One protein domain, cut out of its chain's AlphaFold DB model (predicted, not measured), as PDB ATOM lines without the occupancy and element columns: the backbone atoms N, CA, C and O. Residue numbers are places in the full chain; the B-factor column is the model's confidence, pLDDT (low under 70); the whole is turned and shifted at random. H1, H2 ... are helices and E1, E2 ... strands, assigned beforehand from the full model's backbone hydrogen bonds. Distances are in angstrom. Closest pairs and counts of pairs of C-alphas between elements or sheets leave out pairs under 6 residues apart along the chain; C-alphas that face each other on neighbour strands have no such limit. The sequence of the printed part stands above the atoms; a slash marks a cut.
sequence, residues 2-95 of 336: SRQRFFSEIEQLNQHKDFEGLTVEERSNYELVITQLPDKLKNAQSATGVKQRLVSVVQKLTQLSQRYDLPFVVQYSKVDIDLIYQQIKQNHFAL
ATOM      1  N   SER A   2      14.995 -31.162  24.696       75.62
ATOM      2  CA  SER A   2      13.860 -31.664  23.885       75.62
ATOM      3  C   SER A   2      12.518 -31.625  24.626       75.62
ATOM      4  O   SER A   2      11.535 -31.122  24.100       75.62
ATOM      5  N   ARG A   3      12.505 -32.053  25.893       81.12
ATOM      6  CA  ARG A   3      11.295 -32.144  26.727       81.12
ATOM      7  C   ARG A   3      10.640 -30.793  27.047       81.12
ATOM      8  O   ARG A   3       9.432 -30.655  26.941       81.12
ATOM      9  N   GLN A   4      11.436 -29.776  27.380       84.12
ATOM     10  CA  GLN A   4      10.925 -28.415  27.611       84.12
ATOM     11  C   GLN A   4      10.367 -27.784  26.328       84.12
ATOM     12  O   GLN A   4       9.350 -27.100  26.375       84.12
ATOM     13  N   ARG A   5      10.999 -28.040  25.173       85.56
ATOM     14  CA  ARG A   5      10.499 -27.568  23.872       85.56
ATOM     15  C   ARG A   5       9.207 -28.269  23.459       85.56
ATOM     16  O   ARG A   5       8.321 -27.609  22.938       85.56
ATOM     17  N   PHE A   6       9.080 -29.561  23.761       89.56
ATOM     18  CA  PHE A   6       7.844 -30.313  23.569       89.56
ATOM     19  C   PHE A   6       6.662 -29.674  24.316       89.56
ATOM     20  O   PHE A   6       5.651 -29.374  23.690       89.56
ATOM     21  N   PHE A   7       6.800 -29.381  25.615       89.06
ATOM     22  CA  PHE A   7       5.724 -28.721  26.371       89.06
ATOM     23  C   PHE A   7       5.445 -27.292  25.886       89.06
ATOM     24  O   PHE A   7       4.285 -26.907  25.786       89.06
ATOM     25  N   SER A   8       6.477 -26.548  25.478       88.31
ATOM     26  CA  SER A   8       6.294 -25.220  24.881       88.31
ATOM     27  C   SER A   8       5.533 -25.261  23.544       88.31
ATOM     28  O   SER A   8       4.703 -24.391  23.292       88.31
ATOM     29  N   GLU A   9       5.737 -26.277  22.696       88.00
ATOM     30  CA  GLU A   9       4.941 -26.449  21.468       88.00
ATOM     31  C   GLU A   9       3.485 -26.839  21.762       88.00
ATOM     32  O   GLU A   9       2.588 -26.466  21.009       88.00
ATOM     33  N   ILE A  10       3.214 -27.539  22.866       87.19
ATOM     34  CA  ILE A  10       1.835 -27.840  23.277       87.19
ATOM     35  C   ILE A  10       1.128 -26.581  23.789       87.19
ATOM     36  O   ILE A  10      -0.036 -26.357  23.461       87.19
ATOM     37  N   GLU A  11       1.834 -25.712  24.512       87.44
ATOM     38  CA  GLU A  11       1.311 -24.391  24.880       87.44
ATOM     39  C   GLU A  11       1.010 -23.529  23.645       87.44
ATOM     40  O   GLU A  11       0.016 -22.807  23.623       87.44
ATOM     41  N   GLN A  12       1.818 -23.634  22.584       86.44
ATOM     42  CA  GLN A  12       1.530 -22.978  21.305       86.44
ATOM     43  C   GLN A  12       0.331 -23.604  20.587       86.44
ATOM     44  O   GLN A  12      -0.482 -22.873  20.024       86.44
ATOM     45  N   LEU A  13       0.167 -24.933  20.638       85.50
ATOM     46  CA  LEU A  13      -1.035 -25.589  20.112       85.50
ATOM     47  C   LEU A  13      -2.300 -25.047  20.774       85.50
ATOM     48  O   LEU A  13      -3.270 -24.806  20.069       85.50
ATOM     49  N   ASN A  14      -2.278 -24.788  22.083       81.44
ATOM     50  CA  ASN A  14      -3.413 -24.216  22.814       81.44
ATOM     51  C   ASN A  14      -3.856 -22.834  22.278       81.44
ATOM     52  O   ASN A  14      -4.994 -22.424  22.470       81.44
ATOM     53  N   GLN A  15      -2.995 -22.111  21.558       82.06
ATOM     54  CA  GLN A  15      -3.364 -20.844  20.906       82.06
ATOM     55  C   GLN A  15      -4.122 -21.055  19.586       82.06
ATOM     56  O   GLN A  15      -4.709 -20.119  19.042       82.06
ATOM     57  N   HIS A  16      -4.118 -22.276  19.051       78.31
ATOM     58  CA  HIS A  16      -4.856 -22.635  17.851       78.31
ATOM     59  C   HIS A  16      -6.302 -22.993  18.203       78.31
ATOM     60  O   HIS A  16      -6.558 -23.822  19.073       78.31
ATOM     61  N   LYS A  17      -7.261 -22.446  17.451       71.56
ATOM     62  CA  LYS A  17      -8.713 -22.579  17.690       71.56
ATOM     63  C   LYS A  17      -9.202 -24.031  17.852       71.56
ATOM     64  O   LYS A  17     -10.242 -24.273  18.455       71.56
ATOM     65  N   ASP A  18      -8.507 -25.007  17.266       71.31
ATOM     66  CA  ASP A  18      -8.847 -26.437  17.376       71.31
ATOM     67  C   ASP A  18      -8.392 -27.115  18.669       71.31
ATOM     68  O   ASP A  18      -8.978 -28.125  19.065       71.31
ATOM     69  N   PHE A  19      -7.382 -26.554  19.326       80.38
ATOM     70  CA  PHE A  19      -6.775 -27.091  20.541       80.38
ATOM     71  C   PHE A  19      -6.887 -26.113  21.717       80.38
ATOM     72  O   PHE A  19      -6.335 -26.380  22.777       80.38
ATOM     73  N   GLU A  20      -7.624 -25.014  21.552       85.44
ATOM     74  CA  GLU A  20      -7.934 -24.063  22.617       85.44
ATOM     75  C   GLU A  20      -8.560 -24.779  23.823       85.44
ATOM     76  O   GLU A  20      -9.488 -25.583  23.684       85.44
ATOM     77  N   GLY A  21      -8.005 -24.522  25.003       83.62
ATOM     78  CA  GLY A  21      -8.345 -25.179  26.262       83.62
ATOM     79  C   GLY A  21      -7.657 -26.530  26.496       83.62
ATOM     80  O   GLY A  21      -7.961 -27.171  27.503       83.62
ATOM     81  N   LEU A  22      -6.765 -26.989  25.605       90.94
ATOM     82  CA  LEU A  22      -6.002 -28.230  25.786       90.94
ATOM     83  C   LEU A  22      -4.939 -28.064  26.875       90.94
ATOM     84  O   LEU A  22      -4.017 -27.261  26.733       90.94
ATOM     85  N   THR A  23      -5.003 -28.918  27.895       89.75
ATOM     86  CA  THR A  23      -3.967 -29.026  28.932       89.75
ATOM     87  C   THR A  23      -3.508 -30.470  29.038       89.75
ATOM     88  O   THR A  23      -4.322 -31.400  29.043       89.75
ATOM     89  N   VAL A  24      -2.194 -30.660  29.121       89.88
ATOM     90  CA  VAL A  24      -1.573 -31.976  29.273       89.88
ATOM     91  C   VAL A  24      -0.542 -31.950  30.390       89.88
ATOM     92  O   VAL A  24       0.133 -30.946  30.603       89.88
ATOM     93  N   GLU A  25      -0.386 -33.079  31.064       89.12
ATOM     94  CA  GLU A  25       0.600 -33.270  32.118       89.12
ATOM     95  C   GLU A  25       1.398 -34.545  31.875       89.12
ATOM     96  O   GLU A  25       0.874 -35.574  31.439       89.12
ATOM     97  N   GLU A  26       2.686 -34.490  32.191       89.31
ATOM     98  CA  GLU A  26       3.505 -35.688  32.292       89.31
ATOM     99  C   GLU A  26       3.244 -36.368  33.634       89.31
ATOM    100  O   GLU A  26       3.520 -35.788  34.684       89.31
ATOM    101  N   ARG A  27       2.754 -37.611  33.618       83.12
ATOM    102  CA  ARG A  27       2.628 -38.407  34.853       83.12
ATOM    103  C   ARG A  27       3.806 -39.332  35.095       83.12
ATOM    104  O   ARG A  27       4.130 -39.636  36.240       83.12
ATOM    105  N   SER A  28       4.433 -39.805  34.027       82.94
ATOM    106  CA  SER A  28       5.605 -40.668  34.104       82.94
ATOM    107  C   SER A  28       6.472 -40.498  32.864       82.94
ATOM    108  O   SER A  28       6.062 -39.881  31.881       82.94
ATOM    109  N   ASN A  29       7.655 -41.117  32.870       78.75
ATOM    110  CA  ASN A  29       8.591 -41.062  31.745       78.75
ATOM    111  C   ASN A  29       8.020 -41.568  30.404       78.75
ATOM    112  O   ASN A  29       8.637 -41.344  29.367       78.75
ATOM    113  N   TYR A  30       6.856 -42.223  30.420       83.50
ATOM    114  CA  TYR A  30       6.221 -42.824  29.249       83.50
ATOM    115  C   TYR A  30       4.757 -42.413  29.082       83.50
ATOM    116  O   TYR A  30       4.093 -42.896  28.171       83.50
ATOM    117  N   GLU A  31       4.232 -41.530  29.933       87.50
ATOM    118  CA  GLU A  31       2.804 -41.220  29.959       87.50
ATOM    119  C   GLU A  31       2.550 -39.717  29.913       87.50
ATOM    120  O   GLU A  31       2.966 -38.966  30.801       87.50
ATOM    121  N   LEU A  32       1.808 -39.312  28.882       90.62
ATOM    122  CA  LEU A  32       1.291 -37.964  28.721       90.62
ATOM    123  C   LEU A  32      -0.223 -38.003  28.900       90.62
ATOM    124  O   LEU A  32      -0.927 -38.615  28.099       90.62
ATOM    125  N   VAL A  33      -0.728 -37.351  29.937       91.12
ATOM    126  CA  VAL A  33      -2.152 -37.356  30.268       91.12
ATOM    127  C   VAL A  33      -2.777 -36.041  29.839       91.12
ATOM    128  O   VAL A  33      -2.325 -34.976  30.245       91.12
ATOM    129  N   ILE A  34      -3.847 -36.108  29.053       91.31
ATOM    130  CA  ILE A  34      -4.694 -34.953  28.769       91.31
ATOM    131  C   ILE A  34      -5.549 -34.686  30.009       91.31
ATOM    132  O   ILE A  34      -6.475 -35.444  30.301       91.31
ATOM    133  N   THR A  35      -5.218 -33.628  30.746       87.25
ATOM    134  CA  THR A  35      -5.940 -33.213  31.958       87.25
ATOM    135  C   THR A  35      -7.112 -32.297  31.643       87.25
ATOM    136  O   THR A  35      -8.093 -32.283  32.381       87.25
ATOM    137  N   GLN A  36      -7.058 -31.593  30.512       87.75
ATOM    138  CA  GLN A  36      -8.185 -30.839  29.985       87.75
ATOM    139  C   GLN A  36      -8.296 -31.039  28.476       87.75
ATOM    140  O   GLN A  36      -7.357 -30.776  27.727       87.75
ATOM    141  N   LEU A  37      -9.458 -31.519  28.030       86.56
ATOM    142  CA  LEU A  37      -9.774 -31.646  26.608       86.56
ATOM    143  C   LEU A  37     -10.027 -30.261  25.991       86.56
ATOM    144  O   LEU A  37     -10.596 -29.407  26.682       86.56
ATOM    145  N   PRO A  38      -9.711 -30.066  24.696       86.50
ATOM    146  CA  PRO A  38      -9.996 -28.813  24.010       86.50
ATOM    147  C   PRO A  38     -11.475 -28.441  24.103       86.50
ATOM    148  O   PRO A  38     -12.357 -29.306  24.025       86.50
ATOM    149  N   ASP A  39     -11.767 -27.150  24.173       81.31
ATOM    150  CA  ASP A  39     -13.133 -26.654  24.329       81.31
ATOM    151  C   ASP A  39     -13.996 -26.962  23.098       81.31
ATOM    152  O   ASP A  39     -15.179 -27.290  23.220       81.31
ATOM    153  N   LYS A  40     -13.399 -27.025  21.898       71.81
ATOM    154  CA  LYS A  40     -14.089 -27.542  20.703       71.81
ATOM    155  C   LYS A  40     -14.553 -28.992  20.850       71.81
ATOM    156  O   LYS A  40     -15.519 -29.373  20.188       71.81
ATOM    157  N   LEU A  41     -13.898 -29.818  21.662       73.81
ATOM    158  CA  LEU A  41     -14.329 -31.197  21.892       73.81
ATOM    159  C   LEU A  41     -15.576 -31.247  22.780       73.81
ATOM    160  O   LEU A  41     -16.493 -32.016  22.501       73.81
ATOM    161  N   LYS A  42     -15.633 -30.372  23.791       67.38
ATOM    162  CA  LYS A  42     -16.797 -30.193  24.675       67.38
ATOM    163  C   LYS A  42     -18.006 -29.636  23.918       67.38
ATOM    164  O   LYS A  42     -19.135 -30.026  24.181       67.38
ATOM    165  N   ASN A  43     -17.756 -28.803  22.909       59.81
ATOM    166  CA  ASN A  43     -18.781 -28.222  22.035       59.81
ATOM    167  C   ASN A  43     -19.155 -29.115  20.836       59.81
ATOM    168  O   ASN A  43     -19.759 -28.649  19.866       59.81
ATOM    169  N   ALA A  44     -18.749 -30.387  20.824       56.31
ATOM    170  CA  ALA A  44     -19.105 -31.298  19.743       56.31
ATOM    171  C   ALA A  44     -20.609 -31.619  19.771       56.31
ATOM    172  O   ALA A  44     -21.167 -31.975  20.802       56.31
ATOM    173  N   GLN A  45     -21.261 -31.529  18.610       50.44
ATOM    174  CA  GLN A  45     -22.711 -31.737  18.481       50.44
ATOM    175  C   GLN A  45     -23.098 -33.184  18.135       50.44
ATOM    176  O   GLN A  45     -24.276 -33.515  18.067       50.44
ATOM    177  N   SER A  46     -22.122 -34.064  17.892       47.94
ATOM    178  CA  SER A  46     -22.377 -35.459  17.530       47.94
ATOM    179  C   SER A  46     -21.297 -36.395  18.056       47.94
ATOM    180  O   SER A  46     -20.137 -36.010  18.222       47.94
ATOM    181  N   ALA A  47     -21.667 -37.661  18.264       49.59
ATOM    182  CA  ALA A  47     -20.731 -38.685  18.715       49.59
ATOM    183  C   ALA A  47     -19.589 -38.918  17.705       49.59
ATOM    184  O   ALA A  47     -18.434 -39.102  18.091       49.59
ATOM    185  N   THR A  48     -19.889 -38.844  16.405       52.09
ATOM    186  CA  THR A  48     -18.879 -38.916  15.338       52.09
ATOM    187  C   THR A  48     -17.916 -37.729  15.403       52.09
ATOM    188  O   THR A  48     -16.709 -37.923  15.271       52.09
ATOM    189  N   GLY A  49     -18.427 -36.523  15.677       51.84
ATOM    190  CA  GLY A  49     -17.618 -35.317  15.848       51.84
ATOM    191  C   GLY A  49     -16.678 -35.392  17.053       51.84
ATOM    192  O   GLY A  49     -15.505 -35.046  16.923       51.84
ATOM    193  N   VAL A  50     -17.143 -35.915  18.196       62.66
ATOM    194  CA  VAL A  50     -16.277 -36.187  19.363       62.66
ATOM    195  C   VAL A  50     -15.161 -37.150  18.987       62.66
ATOM    196  O   VAL A  50     -13.992 -36.862  19.233       62.66
ATOM    197  N   LYS A  51     -15.503 -38.272  18.341       65.75
ATOM    198  CA  LYS A  51     -14.528 -39.295  17.950       65.75
ATOM    199  C   LYS A  51     -13.459 -38.734  17.006       65.75
ATOM    200  O   LYS A  51     -12.279 -38.974  17.230       65.75
ATOM    201  N   GLN A  52     -13.853 -37.985  15.978       62.44
ATOM    202  CA  GLN A  52     -12.920 -37.401  15.008       62.44
ATOM    203  C   GLN A  52     -11.998 -36.357  15.646       62.44
ATOM    204  O   GLN A  52     -10.784 -36.411  15.450       62.44
ATOM    205  N   ARG A  53     -12.555 -35.440  16.447       74.25
ATOM    206  CA  ARG A  53     -11.765 -34.402  17.124       74.25
ATOM    207  C   ARG A  53     -10.811 -35.015  18.152       74.25
ATOM    208  O   ARG A  53      -9.664 -34.595  18.229       74.25
ATOM    209  N   LEU A  54     -11.234 -36.058  18.871       78.19
ATOM    210  CA  LEU A  54     -10.390 -36.747  19.852       78.19
ATOM    211  C   LEU A  54      -9.219 -37.460  19.173       78.19
ATOM    212  O   LEU A  54      -8.084 -37.349  19.626       78.19
ATOM    213  N   VAL A  55      -9.487 -38.152  18.060       77.62
ATOM    214  CA  VAL A  55      -8.444 -38.796  17.251       77.62
ATOM    215  C   VAL A  55      -7.435 -37.765  16.751       77.62
ATOM    216  O   VAL A  55      -6.239 -38.006  16.878       77.62
ATOM    217  N   SER A  56      -7.894 -36.609  16.261       77.31
ATOM    218  CA  SER A  56      -7.014 -35.522  15.811       77.31
ATOM    219  C   SER A  56      -6.093 -35.018  16.932       77.31
ATOM    220  O   SER A  56      -4.879 -34.925  16.745       77.31
ATOM    221  N   VAL A  57      -6.637 -34.784  18.132       83.12
ATOM    222  CA  VAL A  57      -5.862 -34.351  19.310       83.12
ATOM    223  C   VAL A  57      -4.808 -35.383  19.703       83.12
ATOM    224  O   VAL A  57      -3.635 -35.041  19.858       83.12
ATOM    225  N   VAL A  58      -5.195 -36.655  19.811       86.69
ATOM    226  CA  VAL A  58      -4.271 -37.741  20.168       86.69
ATOM    227  C   VAL A  58      -3.183 -37.909  19.108       86.69
ATOM    228  O   VAL A  58      -2.007 -38.043  19.449       86.69
ATOM    229  N   GLN A  59      -3.543 -37.854  17.825       82.00
ATOM    230  CA  GLN A  59      -2.585 -37.946  16.724       82.00
ATOM    231  C   GLN A  59      -1.595 -36.783  16.740       82.00
ATOM    232  O   GLN A  59      -0.397 -37.022  16.609       82.00
ATOM    233  N   LYS A  60      -2.056 -35.546  16.959       87.38
ATOM    234  CA  LYS A  60      -1.178 -34.371  16.992       87.38
ATOM    235  C   LYS A  60      -0.175 -34.440  18.145       87.38
ATOM    236  O   LYS A  60       1.010 -34.200  17.931       87.38
ATOM    237  N   LEU A  61      -0.620 -34.838  19.339       87.69
ATOM    238  CA  LEU A  61       0.260 -35.031  20.497       87.69
ATOM    239  C   LEU A  61       1.255 -36.184  20.288       87.69
ATOM    240  O   LEU A  61       2.415 -36.067  20.675       87.69
ATOM    241  N   THR A  62       0.830 -37.261  19.623       85.88
ATOM    242  CA  THR A  62       1.704 -38.398  19.280       85.88
ATOM    243  C   THR A  62       2.751 -38.015  18.229       85.88
ATOM    244  O   THR A  62       3.911 -38.393  18.337       85.88
ATOM    245  N   GLN A  63       2.380 -37.223  17.220       87.56
ATOM    246  CA  GLN A  63       3.333 -36.699  16.235       87.56
ATOM    247  C   GLN A  63       4.362 -35.774  16.890       87.56
ATOM    248  O   GLN A  63       5.547 -35.840  16.566       87.56
ATOM    249  N   LEU A  64       3.924 -34.931  17.829       88.06
ATOM    250  CA  LEU A  64       4.835 -34.099  18.608       88.06
ATOM    251  C   LEU A  64       5.775 -34.944  19.469       88.06
ATOM    252  O   LEU A  64       6.973 -34.676  19.477       88.06
ATOM    253  N   SER A  65       5.288 -35.980  20.156       87.44
ATOM    254  CA  SER A  65       6.161 -36.817  20.987       87.44
ATOM    255  C   SER A  65       7.214 -37.538  20.140       87.44
ATOM    256  O   SER A  65       8.392 -37.512  20.488       87.44
ATOM    257  N   GLN A  66       6.824 -38.058  18.972       87.12
ATOM    258  CA  GLN A  66       7.734 -38.662  17.996       87.12
ATOM    259  C   GLN A  66       8.771 -37.669  17.463       87.12
ATOM    260  O   GLN A  66       9.952 -37.994  17.406       87.12
ATOM    261  N   ARG A  67       8.366 -36.437  17.125       88.69
ATOM    262  CA  ARG A  67       9.281 -35.383  16.648       88.69
ATOM    263  C   ARG A  67      10.395 -35.072  17.652       88.69
ATOM    264  O   ARG A  67      11.481 -34.656  17.254       88.69
ATOM    265  N   TYR A  68      10.112 -35.246  18.938       86.94
ATOM    266  CA  TYR A  68      11.034 -34.962  20.031       86.94
ATOM    267  C   TYR A  68      11.713 -36.215  20.615       86.94
ATOM    268  O   TYR A  68      12.407 -36.083  21.627       86.94
ATOM    269  N   ASP A  69      11.547 -37.388  19.987       87.06
ATOM    270  CA  ASP A  69      12.032 -38.695  20.466       87.06
ATOM    271  C   ASP A  69      11.597 -39.006  21.913       87.06
ATOM    272  O   ASP A  69      12.342 -39.538  22.738       87.06
ATOM    273  N   LEU A  70      10.357 -38.643  22.246       85.75
ATOM    274  CA  LEU A  70       9.757 -38.895  23.550       85.75
ATOM    275  C   LEU A  70       8.809 -40.099  23.449       85.75
ATOM    276  O   LEU A  70       7.839 -40.045  22.689       85.75
ATOM    277  N   PRO A  71       9.025 -41.177  24.227       85.06
ATOM    278  CA  PRO A  71       8.241 -42.412  24.150       85.06
ATOM    279  C   PRO A  71       6.902 -42.292  24.897       85.06
ATOM    280  O   PRO A  71       6.509 -43.187  25.644       85.06
ATOM    281  N   PHE A  72       6.217 -41.160  24.748       88.31
ATOM    282  CA  PHE A  72       4.959 -40.912  25.434       88.31
ATOM    283  C   PHE A  72       3.802 -41.651  24.774       88.31
ATOM    284  O   PHE A  72       3.542 -41.501  23.579       88.31
ATOM    285  N   VAL A  73       3.049 -42.369  25.599       87.44
ATOM    286  CA  VAL A  73       1.706 -42.842  25.293       87.44
ATOM    287  C   VAL A  73       0.719 -41.783  25.774       87.44
ATOM    288  O   VAL A  73       0.717 -41.413  26.949       87.44
ATOM    289  N   VAL A  74      -0.114 -41.290  24.856       88.00
ATOM    290  CA  VAL A  74      -1.139 -40.290  25.168       88.00
ATOM    291  C   VAL A  74      -2.333 -40.977  25.824       88.00
ATOM    292  O   VAL A  74      -2.950 -41.867  25.238       88.00
ATOM    293  N   GLN A  75      -2.670 -40.540  27.029       88.69
ATOM    294  CA  GLN A  75      -3.822 -40.993  27.798       88.69
ATOM    295  C   GLN A  75      -4.833 -39.859  27.936       88.69
ATOM    296  O   GLN A  75      -4.479 -38.685  28.023       88.69
ATOM    297  N   TYR A  76      -6.111 -40.211  27.980       87.44
ATOM    298  CA  TYR A  76      -7.201 -39.270  28.208       87.44
ATOM    299  C   TYR A  76      -8.259 -39.906  29.104       87.44
ATOM    300  O   TYR A  76      -8.428 -41.127  29.142       87.44
ATOM    301  N   SER A  77      -8.989 -39.069  29.833       85.19
ATOM    302  CA  SER A  77     -10.041 -39.521  30.736       85.19
ATOM    303  C   SER A  77     -11.224 -40.082  29.952       85.19
ATOM    304  O   SER A  77     -11.958 -39.362  29.274       85.19
ATOM    305  N   LYS A  78     -11.436 -41.397  30.063       81.00
ATOM    306  CA  LYS A  78     -12.623 -42.047  29.497       81.00
ATOM    307  C   LYS A  78     -13.908 -41.519  30.140       81.00
ATOM    308  O   LYS A  78     -14.905 -41.387  29.446       81.00
ATOM    309  N   VAL A  79     -13.861 -41.165  31.427       83.19
ATOM    310  CA  VAL A  79     -14.999 -40.593  32.159       83.19
ATOM    311  C   VAL A  79     -15.408 -39.248  31.561       83.19
ATOM    312  O   VAL A  79     -16.590 -39.046  31.314       83.19
ATOM    313  N   ASP A  80     -14.455 -38.369  31.244       80.19
ATOM    314  CA  ASP A  80     -14.767 -37.055  30.657       80.19
ATOM    315  C   ASP A  80     -15.316 -37.183  29.235       80.19
ATOM    316  O   ASP A  80     -16.245 -36.477  28.849       80.19
ATOM    317  N   ILE A  81     -14.801 -38.139  28.459       81.50
ATOM    318  CA  ILE A  81     -15.340 -38.458  27.134       81.50
ATOM    319  C   ILE A  81     -16.751 -39.050  27.233       81.50
ATOM    320  O   ILE A  81     -17.634 -38.655  26.471       81.50
ATOM    321  N   ASP A  82     -16.990 -39.957  28.177       79.00
ATOM    322  CA  ASP A  82     -18.313 -40.531  28.425       79.00
ATOM    323  C   ASP A  82     -19.297 -39.463  28.930       79.00
ATOM    324  O   ASP A  82     -20.458 -39.485  28.524       79.00
ATOM    325  N   LEU A  83     -18.841 -38.483  29.718       79.00
ATOM    326  CA  LEU A  83     -19.623 -37.309  30.117       79.00
ATOM    327  C   LEU A  83     -19.967 -36.421  28.919       79.00
ATOM    328  O   LEU A  83     -21.113 -36.003  28.809       79.00
ATOM    329  N   ILE A  84     -19.041 -36.187  27.984       71.00
ATOM    330  CA  ILE A  84     -19.337 -35.461  26.737       71.00
ATOM    331  C   ILE A  84     -20.326 -36.261  25.879       71.00
ATOM    332  O   ILE A  84     -21.271 -35.694  25.343       71.00
ATOM    333  N   TYR A  85     -20.189 -37.586  25.779       65.25
ATOM    334  CA  TYR A  85     -21.175 -38.418  25.082       65.25
ATOM    335  C   TYR A  85     -22.541 -38.412  25.775       65.25
ATOM    336  O   TYR A  85     -23.563 -38.427  25.091       65.25
ATOM    337  N   GLN A  86     -22.586 -38.392  27.106       67.81
ATOM    338  CA  GLN A  86     -23.823 -38.265  27.874       67.81
ATOM    339  C   GLN A  86     -24.437 -36.878  27.715       67.81
ATOM    340  O   GLN A  86     -25.636 -36.800  27.485       67.81
ATOM    341  N   GLN A  87     -23.639 -35.810  27.736       59.47
ATOM    342  CA  GLN A  87     -24.075 -34.455  27.412       59.47
ATOM    343  C   GLN A  87     -24.594 -34.389  25.987       59.47
ATOM    344  O   GLN A  87     -25.652 -33.833  25.780       59.47
ATOM    345  N   ILE A  88     -23.947 -35.019  25.007       50.41
ATOM    346  CA  ILE A  88     -24.464 -35.099  23.637       50.41
ATOM    347  C   ILE A  88     -25.758 -35.897  23.592       50.41
ATOM    348  O   ILE A  88     -26.649 -35.495  22.863       50.41
ATOM    349  N   LYS A  89     -25.899 -36.982  24.367       49.44
ATOM    350  CA  LYS A  89     -27.138 -37.773  24.491       49.44
ATOM    351  C   LYS A  89     -28.259 -37.035  25.237       49.44
ATOM    352  O   LYS A  89     -29.419 -37.263  24.933       49.44
ATOM    353  N   GLN A  90     -27.940 -36.159  26.185       46.72
ATOM    354  CA  GLN A  90     -28.897 -35.323  26.922       46.72
ATOM    355  C   GLN A  90     -29.265 -34.073  26.110       46.72
ATOM    356  O   GLN A  90     -30.438 -33.751  25.959       46.72
ATOM    357  N   ASN A  91     -28.284 -33.459  25.450       36.88
ATOM    358  CA  ASN A  91     -28.449 -32.469  24.386       36.88
ATOM    359  C   ASN A  91     -29.137 -33.084  23.161       36.88
ATOM    360  O   ASN A  91     -29.746 -32.371  22.388       36.88
ATOM    361  N   HIS A  92     -29.155 -34.404  23.000       36.16
ATOM    362  CA  HIS A  92     -29.966 -35.084  21.989       36.16
ATOM    363  C   HIS A  92     -31.476 -34.950  22.262       36.16
ATOM    364  O   HIS A  92     -32.275 -35.182  21.357       36.16
ATOM    365  N   PHE A  93     -31.849 -34.576  23.493       32.00
ATOM    366  CA  PHE A  93     -33.197 -34.161  23.893       32.00
ATOM    367  C   PHE A  93     -33.329 -32.637  24.083       32.00
ATOM    368  O   PHE A  93     -34.446 -32.134  24.077       32.00
ATOM    369  N   ALA A  94     -32.217 -31.904  24.243       29.45
ATOM    370  CA  ALA A  94     -32.195 -30.460  24.526       29.45
ATOM    371  C   ALA A  94     -31.602 -29.581  23.402       29.45
ATOM    372  O   ALA A  94     -31.496 -28.363  23.550       29.45
ATOM    373  N   LEU A  95     -31.241 -30.153  22.255       28.47
ATOM    374  CA  LEU A  95     -30.943 -29.409  21.035       28.47
ATOM    375  C   LEU A  95     -32.276 -28.970  20.458       28.47
ATOM    376  O   LEU A  95     -32.885 -29.695  19.687       28.47
TER     377      LEU A  95
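What this domain is: This is residues 2 to 95 of the 336 residues of an uncharacterized protein of Vibrio quintilis (UniProt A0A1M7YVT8). A small sheet of three strands has the long helix H3 lying over one face, running lengthwise with the strands, while the other face is bare. H1 lies on the E1 side of H3, towards one end of the long axis, and H4 runs off beyond the sheet at the other end as an arm that adds to the length. The printed part has 94 residues, with four named helices and three named strands in the order H1 E1 E2 H2 H3 E3 H4; the mixed sheet has the order E1, E2, E3, and the class is mixed, helices and strands. The whole is compact, with a radius of gyration of the C-alphas of 14.0 A, and its outline, spanning 47 by 24 by 17 A, is only just elongated.

How they stand to each other: H1, residues 2 to 13, is on the sheet through its residues 7 to 13, near E1, residues 23 to 28, with 8 pairs of C-alphas within 10 A. E1 forms an antiparallel hairpin with E2, residues 31 to 36, at 151 degrees; N 25 and O 33 are 2.8 A apart, within hydrogen-bond range. E2 is parallel to E3, residues 73 to 76, at 26 degrees, with N 34 and O 75 within range at 2.8 A. Between E2 and E3 come H2, residues 39 to 42, and H3, residues 47 to 67, making a strand-helix-strand unit, two parallel neighbour strands joined through helices, with a right-handed crossover. H2 is not on the sheet. H3 is on the sheet at a height over the sheet of 10.1 A. Its closest C-alphas to E3 are those of Val 58 and Val 74, 6.4 A. H1 and H3 together make two layers with the sheet, helices on one face of it. H3 is the hub, the helix that touches most others, each only just, with 3 pairs of C-alphas within 8 A. Its closest C-alphas are Leu 64 to Phe 6 of H1, 6.9 A, and Val 50 to Leu 41 of H2, 5.9 A. H4, residues 78 to 94, touches H3 at Tyr 85 and Ala 47, 6.4 A between C-alphas, at a shallow tilt of 28 degrees, opposite ways. Every O i to N i+4 pair is within hydrogen-bond range in H1 and H3, and 12 of 13 in H4; H2 is too short for one.

Where its parts are: H1 begins at C-alpha 2, (13.860, -31.664, 23.885), and is 16.5 A long. E1 measures 15.9 A, E2 15.1 A and E3 10.0 A. H3 begins at C-alpha 47, (-20.731, -38.685, 18.715), and is 30.3 A long; H2 measures 5.1 A. H4, 23.3 A long, ends at C-alpha 94, (-32.195, -30.460, 24.526).

The domain as a whole: The C-alphas of Ser 2 and Phe 93, the two farthest apart, are 47.1 A apart. The printed part has no cut and no long link. Mean pLDDT of the printed part is 76.5; residues 42 to 52 and 85 to 95 are under 70.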